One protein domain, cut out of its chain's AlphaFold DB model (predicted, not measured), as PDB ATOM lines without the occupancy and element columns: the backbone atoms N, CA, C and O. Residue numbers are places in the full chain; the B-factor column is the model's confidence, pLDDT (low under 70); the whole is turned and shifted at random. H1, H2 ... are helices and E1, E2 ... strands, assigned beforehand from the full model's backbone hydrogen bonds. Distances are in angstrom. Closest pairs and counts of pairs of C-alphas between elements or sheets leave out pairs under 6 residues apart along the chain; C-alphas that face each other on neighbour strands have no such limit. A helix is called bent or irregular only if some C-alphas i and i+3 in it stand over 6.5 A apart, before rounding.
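This is residues 75 to 241 and 268 to 278 of the 278 residues of the protein "Hypothetical protein" of Rotaria sp. Silwood1 (UniProt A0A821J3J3). A twisted sheet of six strands runs through the domain, with the long helix H1 over one face and H4 over the other. Helix H3 and the long link before it, residues 152 to 175, extend the body at one end; small H6 is at the far end of H1. The printed part has 178 residues, with six named helices and six named strands in the order E1 H1 E2 H2 E3 H3 H4 H5 E4 H6 E5 E6; the class is mixed, helices and strands. The mixed sheet has the order E3 E2 E1 E4 E6 E5. The whole is compact, with a radius of gyration of the C-alphas of 15.9 A and spans of 49 by 37 by 35 A.

E1, residues 75 to 82, is parallel to E2, residues 112 to 120, with N 78 and O 115 2.9 A apart, within hydrogen-bond range. H1, residues 84 to 105, is on the sheet over E2 and E1, at a height of 9.9 A, along the strands at 1 degree to E2 on the local plane. H2, residues 125 to 129, only grazes the sheet with residues 127 to 128. E3, residues 147 to 151, an edge strand, is parallel to E2, with N 148 and O 116 2.8 A apart. E1, H1, E2 and E2, H2, E3 are strand-helix-strand units, two parallel neighbour strands joined through a helix, with right-handed crossovers. H4, residues 192 to 200, is on the opposite face from H1, giving three layers, helices on both faces of the sheet; it lies over E1 at a height of 7.7 A, the closest C-alphas being Phe 81 and Ser 194, 4.8 A. H3, residues 176 to 186, not on the sheet, is close to H4 but not clearly touching, C-alphas Leu 186 and Ile 192 being closest at 6.9 A. H5, residues 202 to 205, only grazes the sheet with residues 204 to 205. E4, residues 210 to 213, is parallel to E1, with N 79 and O 212 2.8 A apart. H6, residues 222 to 226, touches H1 at residues 100 to 105 alone, C-alphas Met 104 and Pro 222 being closest at 4.2 A. E6, residues 268 to 273, is antiparallel to E4, with N 213 and O 271 2.9 A apart, and to edge strand E5, residues 235 to 238, with N 237 and O 270 2.8 A apart. E4, H6, E5 form a split unit, with E6 between its strands and a left-handed crossover. Every O i to N i+4 pair is within range in H2 and H3, but 14 of 18 in H1, 3 of 5 in H4 and 0 of 1 in H6, where 2 of 2 O i to N i+3 pairs are; H5 is too short for such a pair.

E1 begins at C-alpha 75 (19.285, 93.174, 171.528) and is 22.2 A long. H1, 25.7 A, is irregular, with C-alphas 85 and 88 8.3 A apart, and has a kink of 77 degrees near residue 91. E2 is 26.0 A, E3 13.5 A, H3 14.7 A and H4 12.2 A long. E6, 13.8 A, ends at C-alpha 273 (19.603, 84.027, 178.891).

The two C-alphas farthest apart, Ser 110 and Arg 161, are 49.2 A apart. The links H2 to E3 and E3 to H3 are long; in the first, residues 133 to 134 pair in parallel with 148 to 149 of E3. Residues 242 to 267 are not printed, and C-alphas 241 and 268 are 8.0 A apart across the cut. The mean pLDDT of the printed part is 91.0; residues 165 to 166, 168 and 276 to 278 are under 70.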
ATOM      1  N   LEU A  75      20.006  92.286 170.642       94.38
ATOM      2  CA  LEU A  75      19.285  93.174 171.528       94.38
ATOM      3  C   LEU A  75      19.224  92.571 172.936       94.38
ATOM      4  O   LEU A  75      18.787  91.438 173.123       94.38
ATOM      5  N   ARG A  76      19.664  93.329 173.940       95.62
ATOM      6  CA  ARG A  76      19.779  92.870 175.328       95.62
ATOM      7  C   ARG A  76      19.058  93.798 176.295       95.62
ATOM      8  O   ARG A  76      19.051  95.011 176.103       95.62
ATOM      9  N   GLY A  77      18.456  93.226 177.327       97.06
ATOM     10  CA  GLY A  77      17.834  93.968 178.418       97.06
ATOM     11  C   GLY A  77      18.516  93.634 179.734       97.06
ATOM     12  O   GLY A  77      18.674  92.462 180.067       97.06
ATOM     13  N   ILE A  78      18.921  94.645 180.495       98.19
ATOM     14  CA  ILE A  78      19.397  94.471 181.869       98.19
ATOM     15  C   ILE A  78      18.250  94.847 182.787       98.19
ATOM     16  O   ILE A  78      17.873  96.012 182.850       98.19
ATOM     17  N   ILE A  79      17.680  93.866 183.473       98.12
ATOM     18  CA  ILE A  79      16.503  94.040 184.311       98.12
ATOM     19  C   ILE A  79      16.909  94.140 185.778       98.12
ATOM     20  O   ILE A  79      17.553  93.236 186.315       98.12
ATOM     21  N   ILE A  80      16.438  95.205 186.427       97.94
ATOM     22  CA  ILE A  80      16.511  95.391 187.875       97.94
ATOM     23  C   ILE A  80      15.162  95.817 188.457       97.94
ATOM     24  O   ILE A  80      14.302  96.386 187.779       97.94
ATOM     25  N   PHE A  81      15.007  95.594 189.758       97.38
ATOM     26  CA  PHE A  81      13.962  96.225 190.555       97.38
ATOM     27  C   PHE A  81      14.570  97.334 191.412       97.38
ATOM     28  O   PHE A  81      15.538  97.097 192.132       97.38
ATOM     29  N   TYR A  82      13.980  98.526 191.354       97.25
ATOM     30  CA  TYR A  82      14.367  99.674 192.164       97.25
ATOM     31  C   TYR A  82      13.287  99.974 193.219       97.25
ATOM     32  O   TYR A  82      12.187 100.428 192.879       97.25
ATOM     33  N   PRO A  83      13.559  99.733 194.514       94.81
ATOM     34  CA  PRO A  83      12.616 100.030 195.585       94.81
ATOM     35  C   PRO A  83      12.605 101.535 195.893       94.81
ATOM     36  O   PRO A  83      13.296 101.990 196.798       94.81
ATOM     37  N   HIS A  84      11.800 102.322 195.170       93.25
ATOM     38  CA  HIS A  84      11.704 103.783 195.372       93.25
ATOM     39  C   HIS A  84      11.448 104.226 196.828       93.25
ATOM     40  O   HIS A  84      11.872 105.300 197.236       93.25
ATOM     41  N   ASP A  85      10.759 103.414 197.628       92.00
ATOM     42  CA  ASP A  85      10.505 103.678 199.047       92.00
ATOM     43  C   ASP A  85      11.745 103.495 199.943       92.00
ATOM     44  O   ASP A  85      11.719 103.865 201.114       92.00
ATOM     45  N   GLN A  86      12.824 102.941 199.392       92.75
ATOM     46  CA  GLN A  86      14.132 102.767 200.021       92.75
ATOM     47  C   GLN A  86      15.223 103.524 199.241       92.75
ATOM     48  O   GLN A  86      16.394 103.156 199.280       92.75
ATOM     49  N   GLU A  87      14.853 104.598 198.536       91.56
ATOM     50  CA  GLU A  87      15.760 105.400 197.699       91.56
ATOM     51  C   GLU A  87      17.033 105.845 198.442       91.56
ATOM     52  O   GLU A  87      18.113 105.813 197.867       91.56
ATOM     53  N   ILE A  88      16.948 106.158 199.740       91.56
ATOM     54  CA  ILE A  88      18.119 106.534 200.558       91.56
ATOM     55  C   ILE A  88      19.189 105.429 200.576       91.56
ATOM     56  O   ILE A  88      20.378 105.737 200.559       91.56
ATOM     57  N   SER A  89      18.777 104.161 200.596       92.81
ATOM     58  CA  SER A  89      19.691 103.015 200.603       92.81
ATOM     59  C   SER A  89      20.216 102.700 199.201       92.81
ATOM     60  O   SER A  89      21.388 102.390 199.038       92.81
ATOM     61  N   PHE A  90      19.358 102.817 198.183       94.56
ATOM     62  CA  PHE A  90      19.616 102.263 196.848       94.56
ATOM     63  C   PHE A  90      20.015 103.296 195.785       94.56
ATOM     64  O   PHE A  90      20.402 102.914 194.682       94.56
ATOM     65  N   ALA A  91      19.945 104.599 196.073       94.31
ATOM     66  CA  ALA A  91      20.275 105.634 195.092       94.31
ATOM     67  C   ALA A  91      21.730 105.535 194.615       94.31
ATOM     68  O   ALA A  91      21.994 105.617 193.418       94.31
ATOM     69  N   SER A  92      22.689 105.336 195.526       95.50
ATOM     70  CA  SER A  92      24.102 105.196 195.144       95.50
ATOM     71  C   SER A  92      24.357 103.935 194.321       95.50
ATOM     72  O   SER A  92      25.086 103.995 193.334       95.50
ATOM     73  N   GLU A  93      23.710 102.827 194.673       96.38
ATOM     74  CA  GLU A  93      23.811 101.557 193.949       96.38
ATOM     75  C   GLU A  93      23.251 101.692 192.526       96.38
ATOM     76  O   GLU A  93      23.928 101.339 191.559       96.38
ATOM     77  N   LEU A  94      22.091 102.345 192.375       97.00
ATOM     78  CA  LEU A  94      21.531 102.692 191.069       97.00
ATOM     79  C   LEU A  94      22.512 103.525 190.234       97.00
ATOM     80  O   LEU A  94      22.702 103.247 189.050       97.00
ATOM     81  N   LEU A  95      23.143 104.542 190.831       96.88
ATOM     82  CA  LEU A  95      24.103 105.402 190.132       96.88
ATOM     83  C   LEU A  95      25.355 104.634 189.693       96.88
ATOM     84  O   LEU A  95      25.851 104.864 188.586       96.88
ATOM     85  N   TRP A  96      25.867 103.722 190.521       97.31
ATOM     86  CA  TRP A  96      27.014 102.885 190.168       97.31
ATOM     87  C   TRP A  96      26.676 101.906 189.049       97.31
ATOM     88  O   TRP A  96      27.430 101.828 188.073       97.31
ATOM     89  N   LEU A  97      25.522 101.238 189.121       98.12
ATOM     90  CA  LEU A  97      25.050 100.364 188.053       98.12
ATOM     91  C   LEU A  97      24.857 101.149 186.751       98.12
ATOM     92  O   LEU A  97      25.419 100.767 185.724       98.12
ATOM     93  N   TYR A  98      24.150 102.282 186.798       98.25
ATOM     94  CA  TYR A  98      23.918 103.155 185.646       98.25
ATOM     95  C   TYR A  98      25.234 103.615 185.009       98.25
ATOM     96  O   TYR A  98      25.408 103.554 183.790       98.25
ATOM     97  N   ARG A  99      26.211 104.021 185.831       98.00
ATOM     98  CA  ARG A  99      27.533 104.406 185.334       98.00
ATOM     99  C   ARG A  99      28.259 103.227 184.694       98.00
ATOM    100  O   ARG A  99      28.830 103.391 183.619       98.00
ATOM    101  N   SER A 100      28.233 102.055 185.320       98.44
ATOM    102  CA  SER A 100      28.879 100.854 184.785       98.44
ATOM    103  C   SER A 100      28.247 100.389 183.467       98.44
ATOM    104  O   SER A 100      28.965  99.962 182.570       98.44
ATOM    105  N   TRP A 101      26.933 100.565 183.299       98.31
ATOM    106  CA  TRP A 101      26.223 100.322 182.042       98.31
ATOM    107  C   TRP A 101      26.735 101.231 180.923       98.31
ATOM    108  O   TRP A 101      27.082 100.741 179.850       98.31
ATOM    109  N   ILE A 102      26.897 102.531 181.193       97.88
ATOM    110  CA  ILE A 102      27.493 103.474 180.233       97.88
ATOM    111  C   ILE A 102      28.927 103.080 179.867       97.88
ATOM    112  O   ILE A 102      29.294 103.122 178.693       97.88
ATOM    113  N   GLU A 103      29.753 102.713 180.847       97.88
ATOM    114  CA  GLU A 103      31.137 102.292 180.588       97.88
ATOM    115  C   GLU A 103      31.205 100.973 179.798       97.88
ATOM    116  O   GLU A 103      32.031 100.833 178.894       97.88
ATOM    117  N   MET A 104      30.306 100.030 180.084       97.00
ATOM    118  CA  MET A 104      30.173  98.769 179.355       97.00
ATOM    119  C   MET A 104      29.806  99.005 177.887       97.00
ATOM    120  O   MET A 104      30.458  98.442 177.010       97.00
ATOM    121  N   MET A 105      28.861  99.909 177.604       95.81
ATOM    122  CA  MET A 105      28.441 100.232 176.233       95.81
ATOM    123  C   MET A 105      29.564 100.799 175.352       95.81
ATOM    124  O   MET A 105      29.524 100.648 174.136       95.81
ATOM    125  N   LYS A 106      30.608 101.409 175.931       95.31
ATOM    126  CA  LYS A 106      31.787 101.858 175.157       95.31
ATOM    127  C   LYS A 106      32.561 100.698 174.526       95.31
ATOM    128  O   LYS A 106      33.308 100.910 173.577       95.31
ATOM    129  N   ASN A 107      32.391  99.500 175.078       92.00
ATOM    130  CA  ASN A 107      32.977  98.248 174.616       92.00
ATOM    131  C   ASN A 107      31.880  97.320 174.073       92.00
ATOM    132  O   ASN A 107      32.065  96.116 173.997       92.00
ATOM    133  N   GLU A 108      30.696  97.840 173.753       91.25
ATOM    134  CA  GLU A 108      29.660  97.044 173.110       91.25
ATOM    135  C   GLU A 108      29.946  96.930 171.608       91.25
ATOM    136  O   GLU A 108      30.396  97.878 170.959       91.25
ATOM    137  N   SER A 109      29.695  95.751 171.039       87.75
ATOM    138  CA  SER A 109      29.773  95.546 169.589       87.75
ATOM    139  C   SER A 109      28.834  96.515 168.856       87.75
ATOM    140  O   SER A 109      27.705  96.737 169.279       87.75
ATOM    141  N   SER A 110      29.245  97.063 167.710       88.19
ATOM    142  CA  SER A 110      28.481  98.117 167.011       88.19
ATOM    143  C   SER A 110      27.071  97.704 166.556       88.19
ATOM    144  O   SER A 110      26.188  98.554 166.400       88.19
ATOM    145  N   SER A 111      26.847  96.406 166.349       88.69
ATOM    146  CA  SER A 111      25.561  95.796 165.998       88.69
ATOM    147  C   SER A 111      24.688  95.453 167.213       88.69
ATOM    148  O   SER A 111      23.561  94.992 167.034       88.69
ATOM    149  N   TRP A 112      25.189  95.628 168.437       92.56
ATOM    150  CA  TRP A 112      24.481  95.260 169.662       92.56
ATOM    151  C   TRP A 112      23.831  96.482 170.304       92.56
ATOM    152  O   TRP A 112      24.263  97.614 170.088       92.56
ATOM    153  N   ARG A 113      22.749  96.260 171.049       95.25
ATOM    154  CA  ARG A 113      22.055  97.290 171.830       95.25
ATOM    155  C   ARG A 113      21.679  96.716 173.185       95.25
ATOM    156  O   ARG A 113      21.093  95.636 173.227       95.25
ATOM    157  N   THR A 114      21.962  97.441 174.265       97.38
ATOM    158  CA  THR A 114      21.612  97.004 175.626       97.38
ATOM    159  C   THR A 114      20.845  98.060 176.399       97.38
ATOM    160  O   THR A 114      21.442  99.025 176.867       97.38
ATOM    161  N   ASP A 115      19.549  97.848 176.605       98.44
ATOM    162  CA  ASP A 115      18.730  98.747 177.421       98.44
ATOM    163  C   ASP A 115      18.855  98.403 178.911       98.44
ATOM    164  O   ASP A 115      18.963  97.233 179.293       98.44
ATOM    165  N   LEU A 116      18.813  99.430 179.762       98.62
ATOM    166  CA  LEU A 116      18.652  99.268 181.205       98.62
ATOM    167  C   LEU A 116      17.162  99.371 181.534       98.62
ATOM    168  O   LEU A 116      16.555 100.418 181.338       98.62
ATOM    169  N   ILE A 117      16.572  98.293 182.030       98.50
ATOM    170  CA  ILE A 117      15.143  98.159 182.300       98.50
ATOM    171  C   ILE A 117      14.931  98.142 183.814       98.50
ATOM    172  O   ILE A 117      15.411  97.257 184.522       98.50
ATOM    173  N   ILE A 118      14.192  99.126 184.317       98.50
ATOM    174  CA  ILE A 118      13.992  99.350 185.747       98.50
ATOM    175  C   ILE A 118      12.510  99.226 186.071       98.50
ATOM    176  O   ILE A 118      11.693 100.005 185.584       98.50
ATOM    177  N   TYR A 119      12.163  98.301 186.959       97.88
ATOM    178  CA  TYR A 119      10.825  98.239 187.542       97.88
ATOM    179  C   TYR A 119      10.810  98.945 188.886       97.88
ATOM    180  O   TYR A 119      11.659  98.695 189.740       97.88
ATOM    181  N   THR A 120       9.834  99.820 189.093       96.75
ATOM    182  CA  THR A 120       9.690 100.578 190.339       96.75
ATOM    183  C   THR A 120       8.226 100.914 190.592       96.75
ATOM    184  O   THR A 120       7.416 100.982 189.672       96.75
ATOM    185  N   GLY A 121       7.871 101.144 191.855       93.50
ATOM    186  CA  GLY A 121       6.526 101.598 192.211       93.50
ATOM    187  C   GLY A 121       6.252 103.061 191.849       93.50
ATOM    188  O   GLY A 121       5.091 103.435 191.730       93.50
ATOM    189  N   ASN A 122       7.291 103.883 191.672       94.06
ATOM    190  CA  ASN A 122       7.148 105.288 191.295       94.06
ATOM    191  C   ASN A 122       8.333 105.762 190.440       94.06
ATOM    192  O   ASN A 122       9.480 105.393 190.705       94.06
ATOM    193  N   PHE A 123       8.062 106.608 189.445       95.75
ATOM    194  CA  PHE A 123       9.081 107.219 188.595       95.75
ATOM    195  C   PHE A 123       9.654 108.468 189.277       95.75
ATOM    196  O   PHE A 123       9.100 109.563 189.175       95.75
ATOM    197  N   THR A 124      10.736 108.285 190.038       95.06
ATOM    198  CA  THR A 124      11.300 109.325 190.907       95.06
ATOM    199  C   THR A 124      12.059 110.399 190.128       95.06
ATOM    200  O   THR A 124      12.479 110.194 188.987       95.06
ATOM    201  N   LEU A 125      12.286 111.552 190.771       94.56
ATOM    202  CA  LEU A 125      13.084 112.641 190.199       94.56
ATOM    203  C   LEU A 125      14.511 112.186 189.846       94.56
ATOM    204  O   LEU A 125      15.042 112.610 188.827       94.56
ATOM    205  N   HIS A 126      15.109 111.283 190.629       92.88
ATOM    206  CA  HIS A 126      16.423 110.710 190.328       92.88
ATOM    207  C   HIS A 126      16.431 109.961 188.987       92.88
ATOM    208  O   HIS A 126      17.318 110.179 188.165       92.88
ATOM    209  N   LEU A 127      15.411 109.141 188.715       97.00
ATOM    210  CA  LEU A 127      15.282 108.438 187.433       97.00
ATOM    211  C   LEU A 127      15.053 109.410 186.263       97.00
ATOM    212  O   LEU A 127      15.588 109.204 185.174       97.00
ATOM    213  N   GLN A 128      14.310 110.496 186.493       96.69
ATOM    214  CA  GLN A 128      14.125 111.567 185.505       96.69
ATOM    215  C   GLN A 128      15.440 112.295 185.201       96.69
ATOM    216  O   GLN A 128      15.756 112.541 184.041       96.69
ATOM    217  N   GLN A 129      16.233 112.606 186.229       96.31
ATOM    218  CA  GLN A 129      17.534 113.269 186.091       96.31
ATOM    219  C   GLN A 129      18.567 112.401 185.367       96.31
ATOM    220  O   GLN A 129      19.433 112.936 184.677       96.31
ATOM    221  N   LEU A 130      18.457 111.073 185.475       96.88
ATOM    222  CA  LEU A 130      19.249 110.137 184.677       96.88
ATOM    223  C   LEU A 130      18.843 110.113 183.194       96.88
ATOM    224  O   LEU A 130      19.555 109.529 182.383       96.88
ATOM    225  N   GLY A 131      17.735 110.758 182.817       97.19
ATOM    226  CA  GLY A 131      17.225 110.762 181.446       97.19
ATOM    227  C   GLY A 131      16.511 109.467 181.064       97.19
ATOM    228  O   GLY A 131      16.390 109.164 179.878       97.19
ATOM    229  N   CYS A 132      16.052 108.688 182.049       98.31
ATOM    230  CA  CYS A 132      15.284 107.482 181.780       98.31
ATOM    231  C   CYS A 132      13.905 107.824 181.199       98.31
ATOM    232  O   CYS A 132      13.273 108.807 181.591       98.31
ATOM    233  N   ILE A 133      13.410 106.987 180.291       97.56
ATOM    234  CA  ILE A 133      12.076 107.122 179.700       97.56
ATOM    235  C   ILE A 133      11.060 106.277 180.462       97.56
ATOM    236  O   ILE A 133      11.367 105.176 180.918       97.56
ATOM    237  N   TYR A 134       9.841 106.792 180.608       97.38
ATOM    238  CA  TYR A 134       8.806 106.163 181.423       97.38
ATOM    239  C   TYR A 134       7.763 105.434 180.576       97.38
ATOM    240  O   TYR A 134       7.235 105.990 179.616       97.38
ATOM    241  N   ASN A 135       7.458 104.204 180.986       95.44
ATOM    242  CA  ASN A 135       6.406 103.339 180.464       95.44
ATOM    243  C   ASN A 135       6.402 103.187 178.934       95.44
ATOM    244  O   ASN A 135       5.349 103.175 178.302       95.44
ATOM    245  N   HIS A 136       7.589 103.091 178.336       94.94
ATOM    246  CA  HIS A 136       7.752 103.028 176.889       94.94
ATOM    247  C   HIS A 136       8.599 101.818 176.494       94.94
ATOM    248  O   HIS A 136       9.827 101.801 176.657       94.94
ATOM    249  N   ILE A 137       7.925 100.803 175.951       94.44
ATOM    250  CA  ILE A 137       8.582  99.628 175.381       94.44
ATOM    251  C   ILE A 137       9.473 100.023 174.217       94.44
ATOM    252  O   ILE A 137       9.227 100.999 173.508       94.44
ATOM    253  N   ARG A 138      10.535  99.254 174.031       95.00
ATOM    254  CA  ARG A 138      11.282  99.315 172.788       95.00
ATOM    255  C   ARG A 138      10.377  98.784 171.663       95.00
ATOM    256  O   ARG A 138       9.496  97.960 171.902       95.00
ATOM    257  N   ILE A 139      10.526  99.317 170.459       92.12
ATOM    258  CA  ILE A 139       9.713  98.962 169.283       92.12
ATOM    259  C   ILE A 139      10.628  98.678 168.091       92.12
ATOM    260  O   ILE A 139      10.369  97.771 167.302       92.12
ATOM    261  N   ASP A 140      11.730  99.413 167.982       91.62
ATOM    262  CA  ASP A 140      12.729  99.283 166.939       91.62
ATOM    263  C   ASP A 140      14.047  98.720 167.509       91.62
ATOM    264  O   ASP A 140      14.624  99.159 168.507       91.62
ATOM    265  N   LYS A 141      14.572  97.688 166.848       89.00
ATOM    266  CA  LYS A 141      15.848  97.077 167.225       89.00
ATOM    267  C   LYS A 141      17.031  98.028 167.026       89.00
ATOM    268  O   LYS A 141      18.038  97.863 167.709       89.00
ATOM    269  N   TYR A 142      16.910  99.041 166.169       89.88
ATOM    270  CA  TYR A 142      17.990  99.980 165.862       89.88
ATOM    271  C   TYR A 142      18.045 101.212 166.770       89.88
ATOM    272  O   TYR A 142      19.030 101.952 166.687       89.88
ATOM    273  N   GLU A 143      17.053 101.417 167.649       93.12
ATOM    274  CA  GLU A 143      17.059 102.511 168.630       93.12
ATOM    275  C   GLU A 143      18.388 102.551 169.401       93.12
ATOM    276  O   GLU A 143      19.003 101.514 169.687       93.12
ATOM    277  N   SER A 144      18.844 103.740 169.783       94.38
ATOM    278  CA  SER A 144      19.961 103.839 170.724       94.38
ATOM    279  C   SER A 144      19.603 103.148 172.047       94.38
ATOM    280  O   SER A 144      18.422 103.108 172.405       94.38
ATOM    281  N   PRO A 145      20.587 102.611 172.786       96.62
ATOM    282  CA  PRO A 145      20.343 102.080 174.117       96.62
ATOM    283  C   PRO A 145      19.704 103.125 175.041       96.62
ATOM    284  O   PRO A 145      20.126 104.284 175.054       96.62
ATOM    285  N   GLN A 146      18.693 102.729 175.810       97.62
ATOM    286  CA  GLN A 146      17.947 103.618 176.701       97.62
ATOM    287  C   GLN A 146      17.775 103.021 178.098       97.62
ATOM    288  O   GLN A 146      17.643 101.811 178.272       97.62
ATOM    289  N   CYS A 147      17.725 103.903 179.099       98.50
ATOM    290  CA  CYS A 147      17.188 103.565 180.411       98.50
ATOM    291  C   CYS A 147      15.659 103.653 180.351       98.50
ATOM    292  O   CYS A 147      15.115 104.724 180.082       98.50
ATOM    293  N   ARG A 148      14.966 102.542 180.586       98.19
ATOM    294  CA  ARG A 148      13.509 102.413 180.496       98.19
ATOM    295  C   ARG A 148      12.946 102.051 181.857       98.19
ATOM    296  O   ARG A 148      13.367 101.067 182.459       98.19
ATOM    297  N   VAL A 149      11.987 102.831 182.337       98.38
ATOM    298  CA  VAL A 149      11.352 102.630 183.638       98.38
ATOM    299  C   VAL A 149       9.916 102.182 183.442       98.38
ATOM    300  O   VAL A 149       9.147 102.861 182.765       98.38
ATOM    301  N   PHE A 150       9.538 101.084 184.087       97.44
ATOM    302  CA  PHE A 150       8.178 100.567 184.076       97.44
ATOM    303  C   PHE A 150       7.561 100.611 185.478       97.44
ATOM    304  O   PHE A 150       8.221 100.243 186.460       97.44
ATOM    305  N   PRO A 151       6.295 101.051 185.592       95.44
ATOM    306  CA  PRO A 151       5.568 100.963 186.845       95.44
ATOM    307  C   PRO A 151       5.351  99.495 187.233       95.44
ATOM    308  O   PRO A 151       5.076  98.645 186.386       95.44
ATOM    309  N   TYR A 152       5.480  99.197 188.523       94.31
ATOM    310  CA  TYR A 152       5.303  97.851 189.062       94.31
ATOM    311  C   TYR A 152       4.632  97.877 190.435       94.31
ATOM    312  O   TYR A 152       5.092  98.531 191.379       94.31
ATOM    313  N   GLN A 153       3.556  97.103 190.574       92.12
ATOM    314  CA  GLN A 153       2.860  96.938 191.840       92.12
ATOM    315  C   GLN A 153       3.516  95.842 192.689       92.12
ATOM    316  O   GLN A 153       3.357  94.639 192.443       92.12
ATOM    317  N   ARG A 154       4.215  96.276 193.743       92.50
ATOM    318  CA  ARG A 154       4.908  95.405 194.703       92.50
ATOM    319  C   ARG A 154       3.977  94.418 195.392       92.50
ATOM    320  O   ARG A 154       2.868  94.773 195.783       92.50
ATOM    321  N   ILE A 155       4.472  93.211 195.662       93.38
ATOM    322  CA  ILE A 155       3.706  92.150 196.336       93.38
ATOM    323  C   ILE A 155       3.107  92.638 197.657       93.38
ATOM    324  O   ILE A 155       1.915  92.466 197.912       93.38
ATOM    325  N   ARG A 156       3.906  93.319 198.483       92.00
ATOM    326  CA  ARG A 156       3.460  93.801 199.796       92.00
ATOM    327  C   ARG A 156       2.343  94.848 199.724       92.00
ATOM    328  O   ARG A 156       1.480  94.865 200.601       92.00
ATOM    329  N   SER A 157       2.309  95.674 198.675       90.12
ATOM    330  CA  SER A 157       1.344  96.775 198.536       90.12
ATOM    331  C   SER A 157       0.049  96.391 197.812       90.12
ATOM    332  O   SER A 157      -0.884  97.189 197.796       90.12
ATOM    333  N   ARG A 158      -0.063  95.179 197.252       90.00
ATOM    334  CA  ARG A 158      -1.278  94.728 196.543       90.00
ATOM    335  C   ARG A 158      -2.487  94.621 197.470       90.00
ATOM    336  O   ARG A 158      -2.408  93.958 198.501       90.00
ATOM    337  N   ASP A 159      -3.630  95.185 197.098       88.56
ATOM    338  CA  ASP A 159      -4.898  94.877 197.771       88.56
ATOM    339  C   ASP A 159      -5.512  93.619 197.149       88.56
ATOM    340  O   ASP A 159      -6.074  93.669 196.057       88.56
ATOM    341  N   ILE A 160      -5.422  92.487 197.854       83.00
ATOM    342  CA  ILE A 160      -5.919  91.186 197.373       83.00
ATOM    343  C   ILE A 160      -7.410  91.250 197.021       83.00
ATOM    344  O   ILE A 160      -7.853  90.590 196.085       83.00
ATOM    345  N   ARG A 161      -8.193  92.067 197.735       82.94
ATOM    346  CA  ARG A 161      -9.643  92.172 197.510       82.94
ATOM    347  C   ARG A 161      -9.988  92.853 196.188       82.94
ATOM    348  O   ARG A 161     -11.091  92.672 195.686       82.94
ATOM    349  N   ASN A 162      -9.059  93.635 195.642       81.19
ATOM    350  CA  ASN A 162      -9.245  94.446 194.443       81.19
ATOM    351  C   ASN A 162      -8.198  94.143 193.363       81.19
ATOM    352  O   ASN A 162      -8.031  94.934 192.441       81.19
ATOM    353  N   ILE A 163      -7.519  92.997 193.441       75.50
ATOM    354  CA  ILE A 163      -6.435  92.636 192.516       75.50
ATOM    355  C   ILE A 163      -6.897  92.487 191.059       75.50
ATOM    356  O   ILE A 163      -6.082  92.510 190.157       75.50
ATOM    357  N   ASN A 164      -8.205  92.398 190.812       70.06
ATOM    358  CA  ASN A 164      -8.772  92.356 189.462       70.06
ATOM    359  C   ASN A 164      -8.892  93.748 188.809       70.06
ATOM    360  O   ASN A 164      -9.267  93.834 187.646       70.06
ATOM    361  N   LYS A 165      -8.631  94.834 189.551       67.19
ATOM    362  CA  LYS A 165      -8.666  96.223 189.061       67.19
ATOM    363  C   LYS A 165      -7.254  96.746 188.783       67.19
ATOM    364  O   LYS A 165      -6.888  97.819 189.261       67.19
ATOM    365  N   ILE A 166      -6.437  95.949 188.104       66.56
ATOM    366  CA  ILE A 166      -5.087  96.374 187.722       66.56
ATOM    367  C   ILE A 166      -5.209  97.460 186.654       66.56
ATOM    368  O   ILE A 166      -6.111  97.421 185.823       66.56
ATOM    369  N   ASP A 167      -4.329  98.451 186.742       70.12
ATOM    370  CA  ASP A 167      -4.229  99.546 185.784       70.12
ATOM    371  C   ASP A 167      -3.811  99.000 184.412       70.12
ATOM    372  O   ASP A 167      -2.758  98.371 184.296       70.12
ATOM    373  N   ASP A 168      -4.615  99.264 183.379       67.94
ATOM    374  CA  ASP A 168      -4.339  98.869 181.991       67.94
ATOM    375  C   ASP A 168      -3.000  99.432 181.470       67.94
ATOM    376  O   ASP A 168      -2.452  98.933 180.489       67.94
ATOM    377  N   ASN A 169      -2.440 100.454 182.129       71.38
ATOM    378  CA  ASN A 169      -1.141 101.032 181.787       71.38
ATOM    379  C   ASN A 169       0.063 100.243 182.334       71.38
ATOM    380  O   ASN A 169       1.205 100.623 182.065       71.38
ATOM    381  N   LEU A 170      -0.157  99.176 183.109       82.81
ATOM    382  CA  LEU A 170       0.905  98.307 183.613       82.81
ATOM    383  C   LEU A 170       1.210  97.191 182.606       82.81
ATOM    384  O   LEU A 170       0.344  96.398 182.252       82.81
ATOM    385  N   TYR A 171       2.486  97.006 182.264       86.62
ATOM    386  CA  TYR A 171       2.957  95.802 181.554       86.62
ATOM    387  C   TYR A 171       3.002  94.545 182.447       86.62
ATOM    388  O   TYR A 171       3.640  93.551 182.103       86.62
ATOM    389  N   GLN A 172       2.361  94.600 183.613       89.56
ATOM    390  CA  GLN A 172       2.391  93.597 184.664       89.56
ATOM    391  C   GLN A 172       1.176  92.667 184.555       89.56
ATOM    392  O   GLN A 172       0.041  93.068 184.803       89.56
ATOM    393  N   GLN A 173       1.419  91.403 184.229       89.50
ATOM    394  CA  GLN A 173       0.420  90.342 184.164       89.50
ATOM    395  C   GLN A 173       0.379  89.589 185.493       89.50
ATOM    396  O   GLN A 173       1.232  88.752 185.783       89.50
ATOM    397  N   ILE A 174      -0.612  89.901 186.326       87.69
ATOM    398  CA  ILE A 174      -0.726  89.309 187.661       87.69
ATOM    399  C   ILE A 174      -1.531  88.008 187.603       87.69
ATOM    400  O   ILE A 174      -2.737  88.014 187.354       87.69
ATOM    401  N   ASP A 175      -0.878  86.894 187.932       89.50
ATOM    402  CA  ASP A 175      -1.564  85.670 188.346       89.50
ATOM    403  C   ASP A 175      -2.114  85.869 189.767       89.50
ATOM    404  O   ASP A 175      -1.360  86.038 190.730       89.50
ATOM    405  N   ILE A 176      -3.442  85.876 189.887       88.31
ATOM    406  CA  ILE A 176      -4.155  86.146 191.139       88.31
ATOM    407  C   ILE A 176      -3.815  85.102 192.207       88.31
ATOM    408  O   ILE A 176      -3.486  85.472 193.337       88.31
ATOM    409  N   ASP A 177      -3.860  83.816 191.858       90.00
ATOM    410  CA  ASP A 177      -3.657  82.715 192.802       90.00
ATOM    411  C   ASP A 177      -2.208  82.738 193.316       90.00
ATOM    412  O   ASP A 177      -1.958  82.711 194.527       90.00
ATOM    413  N   ARG A 178      -1.239  82.903 192.404       90.31
ATOM    414  CA  ARG A 178       0.180  83.060 192.752       90.31
ATOM    415  C   ARG A 178       0.416  84.317 193.586       90.31
ATOM    416  O   ARG A 178       1.115  84.257 194.596       90.31
ATOM    417  N   SER A 179      -0.184  85.446 193.218       90.75
ATOM    418  CA  SER A 179      -0.023  86.702 193.953       90.75
ATOM    419  C   SER A 179      -0.586  86.622 195.375       90.75
ATOM    420  O   SER A 179      -0.007  87.227 196.280       90.75
ATOM    421  N   ILE A 180      -1.684  85.892 195.597       91.69
ATOM    422  CA  ILE A 180      -2.237  85.647 196.938       91.69
ATOM    423  C   ILE A 180      -1.241  84.855 197.785       91.69
ATOM    424  O   ILE A 180      -0.995  85.225 198.938       91.69
ATOM    425  N   LEU A 181      -0.631  83.808 197.223       93.00
ATOM    426  CA  LEU A 181       0.371  82.998 197.919       93.00
ATOM    427  C   LEU A 181       1.622  83.817 198.256       93.00
ATOM    428  O   LEU A 181       2.067  83.820 199.406       93.00
ATOM    429  N   LEU A 182       2.154  84.561 197.283       93.94
ATOM    430  CA  LEU A 182       3.320  85.422 197.476       93.94
ATOM    431  C   LEU A 182       3.051  86.497 198.529       93.94
ATOM    432  O   LEU A 182       3.884  86.718 199.403       93.94
ATOM    433  N   LYS A 183       1.879  87.137 198.513       93.44
ATOM    434  CA  LYS A 183       1.547  88.129 199.537       93.44
ATOM    435  C   LYS A 183       1.367  87.491 200.914       93.44
ATOM    436  O   LYS A 183       1.899  88.005 201.893       93.44
ATOM    437  N   THR A 184       0.674  86.361 201.002       94.06
ATOM    438  CA  THR A 184       0.448  85.662 202.278       94.06
ATOM    439  C   THR A 184       1.760  85.224 202.929       94.06
ATOM    440  O   THR A 184       1.922  85.374 204.139       94.06
ATOM    441  N   HIS A 185       2.705  84.709 202.140       94.25
ATOM    442  CA  HIS A 185       3.900  84.054 202.674       94.25
ATOM    443  C   HIS A 185       5.189  84.871 202.559       94.25
ATOM    444  O   HIS A 185       6.108  84.634 203.337       94.25
ATOM    445  N   LEU A 186       5.278  85.812 201.615       95.00
ATOM    446  CA  LEU A 186       6.524  86.495 201.242       95.00
ATOM    447  C   LEU A 186       6.402  88.025 201.170       95.00
ATOM    448  O   LEU A 186       7.349  88.679 200.748       95.00
ATOM    449  N   GLN A 187       5.300  88.640 201.615       92.38
ATOM    450  CA  GLN A 187       5.167  90.111 201.591       92.38
ATOM    451  C   GLN A 187       6.225  90.863 202.413       92.38
ATOM    452  O   GLN A 187       6.475  92.036 202.156       92.38
ATOM    453  N   THR A 188       6.827  90.220 203.413       92.19
ATOM    454  CA  THR A 188       7.915  90.801 204.213       92.19
ATOM    455  C   THR A 188       9.298  90.461 203.667       92.19
ATOM    456  O   THR A 188      10.288  90.977 204.177       92.19
ATOM    457  N   TYR A 189       9.392  89.597 202.652       91.50
ATOM    458  CA  TYR A 189      10.661  89.260 202.027       91.50
ATOM    459  C   TYR A 189      11.027  90.343 201.012       91.50
ATOM    460  O   TYR A 189      10.435  90.435 199.940       91.50
ATOM    461  N   GLU A 190      12.000  91.180 201.363       86.38
ATOM    462  CA  GLU A 190      12.292  92.427 200.641       86.38
ATOM    463  C   GLU A 190      12.718  92.217 199.182       86.38
ATOM    464  O   GLU A 190      12.437  93.062 198.332       86.38
ATOM    465  N   TYR A 191      13.306  91.059 198.881       89.69
ATOM    466  CA  TYR A 191      13.829  90.710 197.560       89.69
ATOM    467  C   TYR A 191      12.816  89.996 196.657       89.69
ATOM    468  O   TYR A 191      13.144  89.651 195.527       89.69
ATOM    469  N   ILE A 192      11.577  89.742 197.106       93.19
ATOM    470  CA  ILE A 192      10.620  88.997 196.270       93.19
ATOM    471  C   ILE A 192      10.312  89.730 194.962       93.19
ATOM    472  O   ILE A 192      10.206  89.110 193.907       93.19
ATOM    473  N   ASP A 193      10.205  91.056 195.028       94.88
ATOM    474  CA  ASP A 193       9.841  91.891 193.889       94.88
ATOM    475  C   ASP A 193      10.932  91.895 192.814       94.88
ATOM    476  O   ASP A 193      10.608  91.897 191.632       94.88
ATOM    477  N   SER A 194      12.210  91.793 193.197       93.19
ATOM    478  CA  SER A 194      13.324  91.765 192.244       93.19
ATOM    479  C   SER A 194      13.397  90.474 191.428       93.19
ATOM    480  O   SER A 194      14.087  90.431 190.412       93.19
ATOM    481  N   ILE A 195      12.693  89.424 191.848       91.62
ATOM    482  CA  ILE A 195      12.530  88.176 191.094       91.62
ATOM    483  C   ILE A 195      11.176  88.182 190.380       91.62
ATOM    484  O   ILE A 195      11.067  87.807 189.215       91.62
ATOM    485  N   ASN A 196      10.128  88.630 191.070       93.56
ATOM    486  CA  ASN A 196       8.758  88.516 190.594       93.56
ATOM    487  C   ASN A 196       8.460  89.349 189.336       93.56
ATOM    488  O   ASN A 196       7.609  88.947 188.546       93.56
ATOM    489  N   ILE A 197       9.179  90.455 189.128       94.50
ATOM    490  CA  ILE A 197       9.085  91.270 187.906       94.50
ATOM    491  C   ILE A 197       9.324  90.455 186.631       94.50
ATOM    492  O   ILE A 197       8.696  90.725 185.616       94.50
ATOM    493  N   ILE A 198      10.167  89.423 186.676       92.50
ATOM    494  CA  ILE A 198      10.449  88.584 185.508       92.50
ATOM    495  C   ILE A 198       9.209  87.778 185.118       92.50
ATOM    496  O   ILE A 198       8.797  87.792 183.964       92.50
ATOM    497  N   ALA A 199       8.555  87.170 186.105       90.44
ATOM    498  CA  ALA A 199       7.368  86.358 185.872       90.44
ATOM    499  C   ALA A 199       6.151  87.183 185.414       90.44
ATOM    500  O   ALA A 199       5.290  86.667 184.711       90.44
ATOM    501  N   GLU A 200       6.041  88.445 185.838       92.25
ATOM    502  CA  GLU A 200       4.844  89.254 185.572       92.25
ATOM    503  C   GLU A 200       5.027  90.269 184.440       92.25
ATOM    504  O   GLU A 200       4.041  90.674 183.835       92.25
ATOM    505  N   CYS A 201       6.248  90.705 184.125       93.88
ATOM    506  CA  CYS A 201       6.469  91.826 183.205       93.88
ATOM    507  C   CYS A 201       6.987  91.418 181.820       93.88
ATOM    508  O   CYS A 201       7.443  92.285 181.070       93.88
ATOM    509  N   TYR A 202       6.872  90.137 181.447       93.19
ATOM    510  CA  TYR A 202       7.382  89.574 180.187       93.19
ATOM    511  C   TYR A 202       7.108  90.445 178.954       93.19
ATOM    512  O   TYR A 202       8.010  90.699 178.162       93.19
ATOM    513  N   GLN A 203       5.893  90.986 178.814       91.19
ATOM    514  CA  GLN A 203       5.514  91.803 177.651       91.19
ATOM    515  C   GLN A 203       6.423  93.016 177.423       91.19
ATOM    516  O   GLN A 203       6.673  93.389 176.281       91.19
ATOM    517  N   SER A 204       6.951  93.614 178.490       93.94
ATOM    518  CA  SER A 204       7.833  94.784 178.377       93.94
ATOM    519  C   SER A 204       9.260  94.449 177.932       93.94
ATOM    520  O   SER A 204       9.995  95.348 177.517       93.94
ATOM    521  N   PHE A 205       9.647  93.171 177.969       94.50
ATOM    522  CA  PHE A 205      10.975  92.709 177.571       94.50
ATOM    523  C   PHE A 205      10.966  91.505 176.611       94.50
ATOM    524  O   PHE A 205      12.009  90.914 176.336       94.50
ATOM    525  N   ALA A 206       9.815  91.174 176.029       93.19
ATOM    526  CA  ALA A 206       9.660  90.036 175.126       93.19
ATOM    527  C   ALA A 206      10.466  90.162 173.820       93.19
ATOM    528  O   ALA A 206      10.746  89.160 173.171       93.19
ATOM    529  N   MET A 207      10.818  91.384 173.410       93.12
ATOM    530  CA  MET A 207      11.515  91.631 172.144       93.12
ATOM    531  C   MET A 207      13.037  91.486 172.210       93.12
ATOM    532  O   MET A 207      13.691  91.556 171.173       93.12
ATOM    533  N   TYR A 208      13.609  91.399 173.411       94.94
ATOM    534  CA  TYR A 208      15.054  91.297 173.572       94.94
ATOM    535  C   TYR A 208      15.496  89.861 173.294       94.94
ATOM    536  O   TYR A 208      14.826  88.913 173.692       94.94
ATOM    537  N   ASP A 209      16.651  89.694 172.661       92.50
ATOM    538  CA  ASP A 209      17.231  88.374 172.415       92.50
ATOM    539  C   ASP A 209      17.749  87.756 173.723       92.50
ATOM    540  O   ASP A 209      17.637  86.550 173.938       92.50
ATOM    541  N   TYR A 210      18.288  88.595 174.618       93.75
ATOM    542  CA  TYR A 210      18.815  88.182 175.919       93.75
ATOM    543  C   TYR A 210      18.417  89.140 177.038       93.75
ATOM    544  O   TYR A 210      18.450  90.360 176.879       93.75
ATOM    545  N   ILE A 211      18.135  88.583 178.210       95.25
ATOM    546  CA  ILE A 211      17.837  89.315 179.434       95.25
ATOM    547  C   ILE A 211      18.854  88.947 180.503       95.25
ATOM    548  O   ILE A 211      19.001  87.775 180.844       95.25
ATOM    549  N   LEU A 212      19.532  89.955 181.047       96.44
ATOM    550  CA  LEU A 212      20.283  89.859 182.291       96.44
ATOM    551  C   LEU A 212      19.382  90.353 183.422       96.44
ATOM    552  O   LEU A 212      19.226  91.559 183.595       96.44
ATOM    553  N   ARG A 213      18.815  89.446 184.216       95.62
ATOM    554  CA  ARG A 213      18.220  89.827 185.501       95.62
ATOM    555  C   ARG A 213      19.333  89.925 186.526       95.62
ATOM    556  O   ARG A 213      20.093  88.974 186.694       95.62
ATOM    557  N   THR A 214      19.402  91.029 187.256       95.62
ATOM    558  CA  THR A 214      20.381  91.201 188.330       95.62
ATOM    559  C   THR A 214      19.808  92.008 189.492       95.62
ATOM    560  O   THR A 214      18.739  92.609 189.382       95.62
ATOM    561  N   ASP A 215      20.497  91.978 190.628       93.50
ATOM    562  CA  ASP A 215      20.245  92.905 191.729       93.50
ATOM    563  C   ASP A 215      20.855  94.281 191.413       93.50
ATOM    564  O   ASP A 215      21.649  94.422 190.481       93.50
ATOM    565  N   ILE A 216      20.424  95.315 192.132       94.75
ATOM    566  CA  ILE A 216      20.820  96.704 191.862       94.75
ATOM    567  C   ILE A 216      22.221  97.047 192.391       94.75
ATOM    568  O   ILE A 216      22.870  97.952 191.874       94.75
ATOM    569  N   ASP A 217      22.710  96.283 193.363       92.88
ATOM    570  CA  ASP A 217      24.003  96.414 194.041       92.88
ATOM    571  C   ASP A 217      25.160  95.756 193.264       92.88
ATOM    572  O   ASP A 217      26.153  95.304 193.838       92.88
ATOM    573  N   VAL A 218      25.061  95.721 191.932       93.44
ATOM    574  CA  VAL A 218      26.083  95.152 191.044       93.44
ATOM    575  C   VAL A 218      26.689  96.208 190.126       93.44
ATOM    576  O   VAL A 218      26.130  97.279 189.897       93.44
ATOM    577  N   PHE A 219      27.824  95.868 189.519       94.62
ATOM    578  CA  PHE A 219      28.409  96.638 188.427       94.62
ATOM    579  C   PHE A 219      28.638  95.749 187.205       94.62
ATOM    580  O   PHE A 219      28.966  94.567 187.309       94.62
ATOM    581  N   LEU A 220      28.495  96.343 186.027       96.12
ATOM    582  CA  LEU A 220      28.779  95.706 184.749       96.12
ATOM    583  C   LEU A 220      30.235  95.969 184.376       96.12
ATOM    584  O   LEU A 220      30.703  97.108 184.386       96.12
ATOM    585  N   THR A 221      30.963  94.914 184.030       95.31
ATOM    586  CA  THR A 221      32.328  95.070 183.524       95.31
ATOM    587  C   THR A 221      32.308  95.445 182.039       95.31
ATOM    588  O   THR A 221      31.384  95.052 181.323       95.31
ATOM    589  N   PRO A 222      33.353  96.123 181.530       94.25
ATOM    590  CA  PRO A 222      33.517  96.362 180.096       94.25
ATOM    591  C   PRO A 222      33.392  95.101 179.233       94.25
ATOM    592  O   PRO A 222      32.800  95.140 178.160       94.25
ATOM    593  N   TYR A 223      33.875  93.957 179.732       90.25
ATOM    594  CA  TYR A 223      33.819  92.677 179.022       90.25
ATOM    595  C   TYR A 223      32.398  92.170 178.765       90.25
ATOM    596  O   TYR A 223      32.182  91.430 177.805       90.25
ATOM    597  N   PHE A 224      31.412  92.596 179.562       92.06
ATOM    598  CA  PHE A 224      30.018  92.256 179.295       92.06
ATOM    599  C   PHE A 224      29.536  92.812 177.942       92.06
ATOM    600  O   PHE A 224      28.654  92.221 177.320       92.06
ATOM    601  N   GLY A 225      30.159  93.876 177.419       90.44
ATOM    602  CA  GLY A 225      29.874  94.451 176.098       90.44
ATOM    603  C   GLY A 225      30.034  93.478 174.926       90.44
ATOM    604  O   GLY A 225      29.382  93.648 173.898       90.44
ATOM    605  N   HIS A 226      30.813  92.409 175.111       87.06
ATOM    606  CA  HIS A 226      31.083  91.389 174.093       87.06
ATOM    607  C   HIS A 226      30.630  89.983 174.505       87.06
ATOM    608  O   HIS A 226      30.997  89.001 173.859       87.06
ATOM    609  N   PHE A 227      29.853  89.868 175.583       88.06
ATOM    610  CA  PHE A 227      29.454  88.585 176.147       88.06
ATOM    611  C   PHE A 227      27.949  88.333 176.003       88.06
ATOM    612  O   PHE A 227      27.114  89.105 176.487       88.06
ATOM    613  N   ILE A 228      27.605  87.201 175.398       87.19
ATOM    614  CA  ILE A 228      26.288  86.562 175.505       87.19
ATOM    615  C   ILE A 228      26.475  85.113 175.999       87.19
ATOM    616  O   ILE A 228      27.591  84.591 175.967       87.19
ATOM    617  N   PRO A 229      25.436  84.439 176.508       85.00
ATOM    618  CA  PRO A 229      25.456  82.996 176.728       85.00
ATOM    619  C   PRO A 229      25.542  82.254 175.391       85.00
ATOM    620  O   PRO A 229      25.157  82.791 174.349       85.00
ATOM    621  N   TYR A 230      26.049  81.020 175.379       78.25
ATOM    622  CA  TYR A 230      25.888  80.177 174.190       78.25
ATOM    623  C   TYR A 230      24.401  79.898 173.946       78.25
ATOM    624  O   TYR A 230      23.599  79.932 174.881       78.25
ATOM    625  N   ASN A 231      24.051  79.609 172.693       70.75
ATOM    626  CA  ASN A 231      22.688  79.243 172.325       70.75
ATOM    627  C   ASN A 231      22.180  78.117 173.236       70.75
ATOM    628  O   ASN A 231      22.931  77.199 173.565       70.75
ATOM    629  N   ASP A 232      20.920  78.224 173.650       70.44
ATOM    630  CA  ASP A 232      20.233  77.274 174.533       70.44
ATOM    631  C   ASP A 232      20.826  77.139 175.951       70.44
ATOM    632  O   ASP A 232      20.403  76.272 176.717       70.44
ATOM    633  N   ILE A 233      21.764  78.013 176.343       80.19
ATOM    634  CA  ILE A 233      22.296  78.067 177.707       80.19
ATOM    635  C   ILE A 233      21.667  79.221 178.482       80.19
ATOM    636  O   ILE A 233      21.739  80.387 178.094       80.19
ATOM    637  N   PHE A 234      21.122  78.878 179.644       84.44
ATOM    638  CA  PHE A 234      20.711  79.824 180.665       84.44
ATOM    639  C   PHE A 234      21.791  79.898 181.748       84.44
ATOM    640  O   PHE A 234      22.070  78.910 182.429       84.44
ATOM    641  N   LEU A 235      22.441  81.054 181.884       90.00
ATOM    642  CA  LEU A 235      23.500  81.261 182.867       90.00
ATOM    643  C   LEU A 235      22.914  81.788 184.169       90.00
ATOM    644  O   LEU A 235      22.091  82.697 184.170       90.00
ATOM    645  N   VAL A 236      23.406  81.263 185.282       89.94
ATOM    646  CA  VAL A 236      23.071  81.742 186.622       89.94
ATOM    647  C   VAL A 236      24.352  82.020 187.387       89.94
ATOM    648  O   VAL A 236      25.349  81.310 187.239       89.94
ATOM    649  N   GLY A 237      24.336  83.058 188.217       87.75
ATOM    650  CA  GLY A 237      25.408  83.293 189.173       87.75
ATOM    651  C   GLY A 237      25.529  82.118 190.142       87.75
ATOM    652  O   GLY A 237      24.542  81.453 190.465       87.75
ATOM    653  N   ARG A 238      26.736  81.873 190.651       85.94
ATOM    654  CA  ARG A 238      26.922  80.964 191.782       85.94
ATOM    655  C   ARG A 238      26.543  81.708 193.058       85.94
ATOM    656  O   ARG A 238      27.241  82.626 193.477       85.94
ATOM    657  N   GLY A 239      25.430  81.318 193.662       82.44
ATOM    658  CA  GLY A 239      25.028  81.804 194.973       82.44
ATOM    659  C   GLY A 239      25.876  81.195 196.092       82.44
ATOM    660  O   GLY A 239      26.694  80.300 195.881       82.44
ATOM    661  N   SER A 240      25.622  81.638 197.319       84.00
ATOM    662  CA  SER A 240      26.201  81.047 198.534       84.00
ATOM    663  C   SER A 240      25.121  80.751 199.576       84.00
ATOM    664  O   SER A 240      25.346  80.812 200.783       84.00
ATOM    665  N   TYR A 241      23.911  80.461 199.096       80.06
ATOM    666  CA  TYR A 241      22.730  80.300 199.935       80.06
ATOM    667  C   TYR A 241      22.539  78.868 200.427       80.06
ATOM    668  O   TYR A 241      21.739  78.652 201.327       80.06
ATOM    669  N   GLY A 268      22.272  81.339 192.048       88.12
ATOM    670  CA  GLY A 268      22.263  82.758 192.384       88.12
ATOM    671  C   GLY A 268      21.035  83.496 191.848       88.12
ATOM    672  O   GLY A 268      20.279  82.987 191.022       88.12
ATOM    673  N   SER A 269      20.845  84.723 192.324       87.31
ATOM    674  CA  SER A 269      19.753  85.612 191.915       87.31
ATOM    675  C   SER A 269      19.997  86.271 190.548       87.31
ATOM    676  O   SER A 269      19.042  86.673 189.894       87.31
ATOM    677  N   THR A 270      21.246  86.393 190.089       92.25
ATOM    678  CA  THR A 270      21.581  86.956 188.768       92.25
ATOM    679  C   THR A 270      21.517  85.895 187.679       92.25
ATOM    680  O   THR A 270      22.175  84.857 187.803       92.25
ATOM    681  N   TRP A 271      20.748  86.142 186.617       91.25
ATOM    682  CA  TRP A 271      20.515  85.191 185.525       91.25
ATOM    683  C   TRP A 271      20.697  85.871 184.170       91.25
ATOM    684  O   TRP A 271      20.331  87.033 184.024       91.25
ATOM    685  N   TYR A 272      21.218  85.155 183.175       93.31
ATOM    686  CA  TYR A 272      21.424  85.674 181.826       93.31
ATOM    687  C   TYR A 272      21.068  84.628 180.769       93.31
ATOM    688  O   TYR A 272      21.671  83.555 180.717       93.31
ATOM    689  N   GLY A 273      20.096  84.943 179.918       91.25
ATOM    690  CA  GLY A 273      19.603  84.027 178.891       91.25
ATOM    691  C   GLY A 273      18.441  84.609 178.084       91.25
ATOM    692  O   GLY A 273      18.111  85.782 178.260       91.25
ATOM    693  N   PRO A 274      17.822  83.818 177.193       89.00
ATOM    694  CA  PRO A 274      16.650  84.244 176.429       89.00
ATOM    695  C   PRO A 274      15.442  84.562 177.332       89.00
ATOM    696  O   PRO A 274      15.272  83.907 178.364       89.00
ATOM    697  N   PRO A 275      14.550  85.495 176.945       85.06
ATOM    698  CA  PRO A 275      13.403  85.890 177.772       85.06
ATOM    699  C   PRO A 275      12.346  84.785 177.934       85.06
ATOM    700  O   PRO A 275      11.642  84.767 178.933       85.06
ATOM    701  N   LEU A 276      12.235  83.854 176.976       67.69
ATOM    702  CA  LEU A 276      11.264  82.743 176.985       67.69
ATOM    703  C   LEU A 276      11.601  81.622 177.988       67.69
ATOM    704  O   LEU A 276      10.849  80.659 178.111       67.69
ATOM    705  N   VAL A 277      12.742  81.726 178.669       52.72
ATOM    706  CA  VAL A 277      13.231  80.742 179.645       52.72
ATOM    707  C   VAL A 277      12.947  81.187 181.090       52.72
ATOM    708  O   VAL A 277      13.295  80.469 182.023       52.72
ATOM    709  N   ALA A 278      12.326  82.354 181.292       40.00
ATOM    710  CA  ALA A 278      12.238  83.027 182.590       40.00
ATOM    711  C   ALA A 278      10.814  83.139 183.158       40.00
ATOM    712  O   ALA A 278       9.849  83.144 182.364       40.00
TER     713      ALA A 278